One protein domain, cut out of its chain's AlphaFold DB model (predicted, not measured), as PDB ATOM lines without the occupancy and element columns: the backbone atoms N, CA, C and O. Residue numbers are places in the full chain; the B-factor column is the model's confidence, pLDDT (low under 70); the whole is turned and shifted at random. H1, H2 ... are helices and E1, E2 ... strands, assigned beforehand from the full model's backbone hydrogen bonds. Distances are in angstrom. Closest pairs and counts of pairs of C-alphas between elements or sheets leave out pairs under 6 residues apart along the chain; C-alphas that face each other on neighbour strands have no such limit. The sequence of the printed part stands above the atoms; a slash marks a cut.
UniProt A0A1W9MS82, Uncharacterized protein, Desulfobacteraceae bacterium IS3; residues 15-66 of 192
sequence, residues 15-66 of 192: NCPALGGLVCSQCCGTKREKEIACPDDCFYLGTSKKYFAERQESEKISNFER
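Overview. This is residues 15 to 66 of the 192 residues of an uncharacterized protein of Desulfobacteraceae bacterium IS3 (UniProt A0A1W9MS82). Picture a small head with one long straight arm: the strand E1, the short helix H1 and the loops around them make the head, and the long helix H2 starts in it and sticks out with its residues 49 to 66. That arm makes most of the length, while the head without it is compact. You have 52 residues printed, with one named strand and two named helices in the order E1, H1, H2, and the class is mostly helix. The whole is loose, with a radius of gyration of the C-alphas of 14.1 A, and spans 46 by 19 by 15 A, a rod in outline.

Arrangement. Start at residues 15 to 16, which pair antiparallel with residues 21 to 22 of E1, residues 21 to 23. E1 pairs with no named strand. Next comes H1, residues 25 to 31, and E1 and H1 meet only through their tight link of 1 residue. Farther on, H2, residues 43 to 66, is near H1, with 6 pairs of C-alphas within 10 A and the closest at 8.0 A. E1 and H2 are apart. In H1 and H2, every O i to N i+4 pair is within hydrogen-bond range.

Along the chain. Find C-alpha 21 at (141.385, 122.355, 230.176), where E1 begins; it runs to Val 23. H1 goes from Ser 25 to Lys 31. For H2, find C-alpha 43 at (132.625, 125.851, 219.853); from there the helix runs 34.3 A to C-alpha 66 at (99.527, 121.072, 212.207).

Size, cuts and confidence. Look for the two C-alphas farthest apart, those of Gly 20 and Arg 66, at 46.3 A. Without residues 49 to 66, which stand free, the body spans 18 by 18 by 15 A. The link from H1 to H2, 11 residues, is long. The printed part has no cut, its mean pLDDT is 94.1, and no printed residue is under 70.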
ATOM      1  N   ASN A  15     137.585 120.216 224.929       95.00
ATOM      2  CA  ASN A  15     138.406 121.357 225.323       95.00
ATOM      3  C   ASN A  15     137.503 122.502 225.801       95.00
ATOM      4  O   ASN A  15     136.578 122.885 225.085       95.00
ATOM      5  N   CYS A  16     137.728 123.003 227.015       94.88
ATOM      6  CA  CYS A  16     136.966 124.104 227.593       94.88
ATOM      7  C   CYS A  16     137.843 125.359 227.648       94.88
ATOM      8  O   CYS A  16     138.756 125.396 228.475       94.88
ATOM      9  N   PRO A  17     137.565 126.387 226.826       94.75
ATOM     10  CA  PRO A  17     138.353 127.619 226.837       94.75
ATOM     11  C   PRO A  17     138.243 128.367 228.174       94.75
ATOM     12  O   PRO A  17     139.241 128.866 228.675       94.75
ATOM     13  N   ALA A  18     137.069 128.348 228.817       94.44
ATOM     14  CA  ALA A  18     136.830 129.017 230.101       94.44
ATOM     15  C   ALA A  18     137.654 128.456 231.273       94.44
ATOM     16  O   ALA A  18     138.033 129.194 232.174       94.44
ATOM     17  N   LEU A  19     137.897 127.142 231.285       93.19
ATOM     18  CA  LEU A  19     138.637 126.463 232.357       93.19
ATOM     19  C   LEU A  19     140.074 126.110 231.950       93.19
ATOM     20  O   LEU A  19     140.769 125.452 232.718       93.19
ATOM     21  N   GLY A  20     140.500 126.478 230.736       92.56
ATOM     22  CA  GLY A  20     141.836 126.174 230.214       92.56
ATOM     23  C   GLY A  20     142.167 124.678 230.135       92.56
ATOM     24  O   GLY A  20     143.337 124.308 230.204       92.56
ATOM     25  N   GLY A  21     141.166 123.795 230.025       92.50
ATOM     26  CA  GLY A  21     141.385 122.355 230.176       92.50
ATOM     27  C   GLY A  21     140.260 121.460 229.657       92.50
ATOM     28  O   GLY A  21     139.217 121.910 229.181       92.50
ATOM     29  N   LEU A  22     140.472 120.144 229.747       96.06
ATOM     30  CA  LEU A  22     139.496 119.155 229.284       96.06
ATOM     31  C   LEU A  22     138.349 118.976 230.288       96.06
ATOM     32  O   LEU A  22     138.568 118.671 231.457       96.06
ATOM     33  N   VAL A  23     137.109 119.047 229.806       96.31
ATOM     34  CA  VAL A  23     135.881 118.771 230.571       96.31
ATOM     35  C   VAL A  23     135.123 117.575 229.991       96.31
ATOM     36  O   VAL A  23     135.254 117.230 228.813       96.31
ATOM     37  N   CYS A  24     134.330 116.886 230.812       96.75
ATOM     38  CA  CYS A  24     133.437 115.834 230.327       96.75
ATOM     39  C   CYS A  24     132.195 116.444 229.650       96.75
ATOM     40  O   CYS A  24     131.816 117.583 229.927       96.75
ATOM     41  N   SER A  25     131.530 115.681 228.776       94.81
ATOM     42  CA  SER A  25     130.334 116.143 228.051       94.81
ATOM     43  C   SER A  25     129.191 116.570 228.970       94.81
ATOM     44  O   SER A  25     128.429 117.465 228.623       94.81
ATOM     45  N   GLN A  26     129.100 115.943 230.139       95.56
ATOM     46  CA  GLN A  26     128.042 116.159 231.117       95.56
ATOM     47  C   GLN A  26     128.227 117.493 231.844       95.56
ATOM     48  O   GLN A  26     127.344 118.331 231.747       95.56
ATOM     49  N   CYS A  27     129.404 117.761 232.427       95.62
ATOM     50  CA  CYS A  27     129.709 119.081 232.997       95.62
ATOM     51  C   CYS A  27     129.612 120.190 231.944       95.62
ATOM     52  O   CYS A  27     129.026 121.230 232.206       95.62
ATOM     53  N   CYS A  28     130.117 119.955 230.728       95.12
ATOM     54  CA  CYS A  28     129.984 120.914 229.631       95.12
ATOM     55  C   CYS A  28     128.515 121.215 229.277       95.12
ATOM     56  O   CYS A  28     128.208 122.346 228.931       95.12
ATOM     57  N   GLY A  29     127.608 120.239 229.360       93.00
ATOM     58  CA  GLY A  29     126.187 120.446 229.067       93.00
ATOM     59  C   GLY A  29     125.397 121.077 230.215       93.00
ATOM     60  O   GLY A  29     124.543 121.919 229.962       93.00
ATOM     61  N   THR A  30     125.673 120.688 231.463       94.44
ATOM     62  CA  THR A  30     124.871 121.106 232.625       94.44
ATOM     63  C   THR A  30     125.369 122.384 233.290       94.44
ATOM     64  O   THR A  30     124.557 123.109 233.861       94.44
ATOM     65  N   LYS A  31     126.677 122.666 233.213       95.00
ATOM     66  CA  LYS A  31     127.326 123.774 233.930       95.00
ATOM     67  C   LYS A  31     127.681 124.979 233.056       95.00
ATOM     68  O   LYS A  31     127.974 126.039 233.603       95.00
ATOM     69  N   ARG A  32     127.677 124.846 231.724       93.69
ATOM     70  CA  ARG A  32     127.914 125.974 230.798       93.69
ATOM     71  C   ARG A  32     126.953 127.132 231.072       93.69
ATOM     72  O   ARG A  32     125.787 126.880 231.366       93.69
ATOM     73  N   GLU A  33     127.450 128.363 230.994       94.06
ATOM     74  CA  GLU A  33     126.716 129.622 231.241       94.06
ATOM     75  C   GLU A  33     126.065 129.752 232.636       94.06
ATOM     76  O   GLU A  33     125.478 130.784 232.939       94.06
ATOM     77  N   LYS A  34     126.182 128.738 233.504       93.62
ATOM     78  CA  LYS A  34     125.633 128.728 234.869       93.62
ATOM     79  C   LYS A  34     126.735 128.773 235.916       93.62
ATOM     80  O   LYS A  34     126.788 129.682 236.730       93.62
ATOM     81  N   GLU A  35     127.623 127.783 235.876       95.00
ATOM     82  CA  GLU A  35     128.783 127.675 236.773       95.00
ATOM     83  C   GLU A  35     130.101 127.886 236.013       95.00
ATOM     84  O   GLU A  35     131.123 128.206 236.610       95.00
ATOM     85  N   ILE A  36     130.096 127.683 234.692       93.44
ATOM     86  CA  ILE A  36     131.242 127.905 233.812       93.44
ATOM     87  C   ILE A  36     130.944 129.141 232.964       93.44
ATOM     88  O   ILE A  36     130.031 129.109 232.136       93.44
ATOM     89  N   ALA A  37     131.743 130.196 233.138       94.25
ATOM     90  CA  ALA A  37     131.697 131.412 232.327       94.25
ATOM     91  C   ALA A  37     132.234 131.127 230.912       94.25
ATOM     92  O   ALA A  37     133.399 131.361 230.604       94.25
ATOM     93  N   CYS A  38     131.403 130.506 230.075       94.69
ATOM     94  CA  CYS A  38     131.771 130.147 228.713       94.69
ATOM     95  C   CYS A  38     131.942 131.409 227.852       94.69
ATOM     96  O   CYS A  38     131.005 132.200 227.797       94.69
ATOM     97  N   PRO A  39     133.082 131.580 227.159       94.00
ATOM     98  CA  PRO A  39     133.252 132.671 226.205       94.00
ATOM     99  C   PRO A  39     132.411 132.441 224.940       94.00
ATOM    100  O   PRO A  39     132.032 131.303 224.634       94.00
ATOM    101  N   ASP A  40     132.158 133.513 224.189       90.25
ATOM    102  CA  ASP A  40     131.331 133.487 222.973       90.25
ATOM    103  C   ASP A  40     131.948 132.659 221.833       90.25
ATOM    104  O   ASP A  40     131.228 132.077 221.024       90.25
ATOM    105  N   ASP A  41     133.277 132.529 221.805       91.31
ATOM    106  CA  ASP A  41     134.025 131.711 220.842       91.31
ATOM    107  C   ASP A  41     134.032 130.205 221.187       91.31
ATOM    108  O   ASP A  41     134.620 129.383 220.475       91.31
ATOM    109  N   CYS A  42     133.354 129.799 222.266       95.12
ATOM    110  CA  CYS A  42     133.262 128.404 222.668       95.12
ATOM    111  C   CYS A  42     132.482 127.579 221.632       95.12
ATOM    112  O   CYS A  42     131.249 127.596 221.593       95.12
ATOM    113  N   PHE A  43     133.198 126.750 220.865       93.56
ATOM    114  CA  PHE A  43     132.625 125.851 219.853       93.56
ATOM    115  C   PHE A  43     131.397 125.071 220.355       93.56
ATOM    116  O   PHE A  43     130.334 125.103 219.743       93.56
ATOM    117  N   TYR A  44     131.508 124.405 221.511       93.44
ATOM    118  CA  TYR A  44     130.417 123.584 222.053       93.44
ATOM    119  C   TYR A  44     129.210 124.402 222.522       93.44
ATOM    120  O   TYR A  44     128.096 123.870 222.562       93.44
ATOM    121  N   LEU A  45     129.422 125.664 222.904       93.88
ATOM    122  CA  LEU A  45     128.336 126.575 223.236       93.88
ATOM    123  C   LEU A  45     127.613 127.010 221.959       93.88
ATOM    124  O   LEU A  45     126.402 126.807 221.863       93.88
ATOM    125  N   GLY A  46     128.359 127.505 220.967       92.94
ATOM    126  CA  GLY A  46     127.823 127.947 219.678       92.94
ATOM    127  C   GLY A  46     127.049 126.847 218.949       92.94
ATOM    128  O   GLY A  46     125.886 127.042 218.597       92.94
ATOM    129  N   THR A  47     127.630 125.646 218.813       92.12
ATOM    130  CA  THR A  47     126.943 124.493 218.198       92.12
ATOM    131  C   THR A  47     125.652 124.147 218.932       92.12
ATOM    132  O   THR A  47     124.649 123.822 218.303       92.12
ATOM    133  N   SER A  48     125.651 124.217 220.264       90.12
ATOM    134  CA  SER A  48     124.447 123.898 221.016       90.12
ATOM    135  C   SER A  48     123.370 124.964 220.882       90.12
ATOM    136  O   SER A  48     122.214 124.582 220.748       90.12
ATOM    137  N   LYS A  49     123.722 126.254 220.936       91.94
ATOM    138  CA  LYS A  49     122.772 127.354 220.719       91.94
ATOM    139  C   LYS A  49     122.130 127.228 219.338       91.94
ATOM    140  O   LYS A  49     120.910 127.263 219.246       91.94
ATOM    141  N   LYS A  50     122.942 126.960 218.307       93.06
ATOM    142  CA  LYS A  50     122.470 126.700 216.943       93.06
ATOM    143  C   LYS A  50     121.489 125.524 216.886       93.06
ATOM    144  O   LYS A  50     120.373 125.706 216.427       93.06
ATOM    145  N   TYR A  51     121.856 124.367 217.441       92.19
ATOM    146  CA  TYR A  51     120.973 123.194 217.470       92.19
ATOM    147  C   TYR A  51     119.640 123.463 218.190       92.19
ATOM    148  O   TYR A  51     118.588 123.029 217.732       92.19
ATOM    149  N   PHE A  52     119.663 124.176 219.324       90.38
ATOM    150  CA  PHE A  52     118.434 124.533 220.040       90.38
ATOM    151  C   PHE A  52     117.567 125.520 219.253       90.38
ATOM    152  O   PHE A  52     116.351 125.350 219.243       90.38
ATOM    153  N   ALA A  53     118.174 126.507 218.588       91.25
ATOM    154  CA  ALA A  53     117.460 127.448 217.731       91.25
ATOM    155  C   ALA A  53     116.808 126.734 216.535       91.25
ATOM    156  O   ALA A  53     115.600 126.842 216.361       91.25
ATOM    157  N   GLU A  54     117.570 125.917 215.797       92.81
ATOM    158  CA  GLU A  54     117.071 125.124 214.662       92.81
ATOM    159  C   GLU A  54     115.933 124.186 215.077       92.81
ATOM    160  O   GLU A  54     114.925 124.056 214.379       92.81
ATOM    161  N   ARG A  55     116.062 123.537 216.242       93.56
ATOM    162  CA  ARG A  55     115.010 122.673 216.777       93.56
ATOM    163  C   ARG A  55     113.753 123.463 217.133       93.56
ATOM    164  O   ARG A  55     112.664 123.028 216.779       93.56
ATOM    165  N   GLN A  56     113.894 124.593 217.823       92.94
ATOM    166  CA  GLN A  56     112.753 125.429 218.196       92.94
ATOM    167  C   GLN A  56     112.029 125.962 216.954       92.94
ATOM    168  O   GLN A  56     110.804 125.947 216.906       92.94
ATOM    169  N   GLU A  57     112.774 126.406 215.945       92.75
ATOM    170  CA  GLU A  57     112.227 126.834 214.657       92.75
ATOM    171  C   GLU A  57     111.472 125.695 213.959       92.75
ATOM    172  O   GLU A  57     110.318 125.866 213.574       92.75
ATOM    173  N   SER A  58     112.071 124.503 213.895       93.50
ATOM    174  CA  SER A  58     111.427 123.313 213.323       93.50
ATOM    175  C   SER A  58     110.133 122.944 214.061       93.50
ATOM    176  O   SER A  58     109.132 122.602 213.435       93.50
ATOM    177  N   GLU A  59     110.128 123.037 215.395       95.25
ATOM    178  CA  GLU A  59     108.937 122.804 216.220       95.25
ATOM    179  C   GLU A  59     107.846 123.854 215.938       95.25
ATOM    180  O   GLU A  59     106.678 123.493 215.798       95.25
ATOM    181  N   LYS A  60     108.206 125.136 215.779       95.31
ATOM    182  CA  LYS A  60     107.253 126.195 215.406       95.31
ATOM    183  C   LYS A  60     106.634 125.957 214.024       95.31
ATOM    184  O   LYS A  60     105.415 126.050 213.900       95.31
ATOM    185  N   ILE A  61     107.442 125.610 213.020       95.38
ATOM    186  CA  ILE A  61     106.963 125.294 211.663       95.38
ATOM    187  C   ILE A  61     106.006 124.098 211.707       95.38
ATOM    188  O   ILE A  61     104.903 124.171 211.172       95.38
ATOM    189  N   SER A  62     106.384 123.023 212.404       96.38
ATOM    190  CA  SER A  62     105.537 121.835 212.536       96.38
ATOM    191  C   SER A  62     104.207 122.140 213.231       96.38
ATOM    192  O   SER A  62     103.165 121.646 212.799       96.38
ATOM    193  N   ASN A  63     104.219 122.975 214.272       97.19
ATOM    194  CA  ASN A  63     102.997 123.401 214.953       97.19
ATOM    195  C   ASN A  63     102.099 124.241 214.038       97.19
ATOM    196  O   ASN A  63     100.893 124.015 214.014       97.19
ATOM    197  N   PHE A  64     102.675 125.159 213.259       97.31
ATOM    198  CA  PHE A  64     101.935 125.957 212.281       97.31
ATOM    199  C   PHE A  64     101.278 125.077 211.209       97.31
ATOM    200  O   PHE A  64     100.085 125.200 210.957       97.31
ATOM    201  N   GLU A  65     102.018 124.130 210.630       96.69
ATOM    202  CA  GLU A  65     101.461 123.189 209.650       96.69
ATOM    203  C   GLU A  65     100.370 122.295 210.245       96.69
ATOM    204  O   GLU A  65      99.375 122.006 209.580       96.69
ATOM    205  N   ARG A  66     100.544 121.847 211.494       97.25
ATOM    206  CA  ARG A  66      99.527 121.072 212.207       97.25
ATOM    207  C   ARG A  66      98.256 121.888 212.416       97.25
ATOM    208  O   ARG A  66      97.169 121.336 212.272       97.25
TER     209      ARG A  66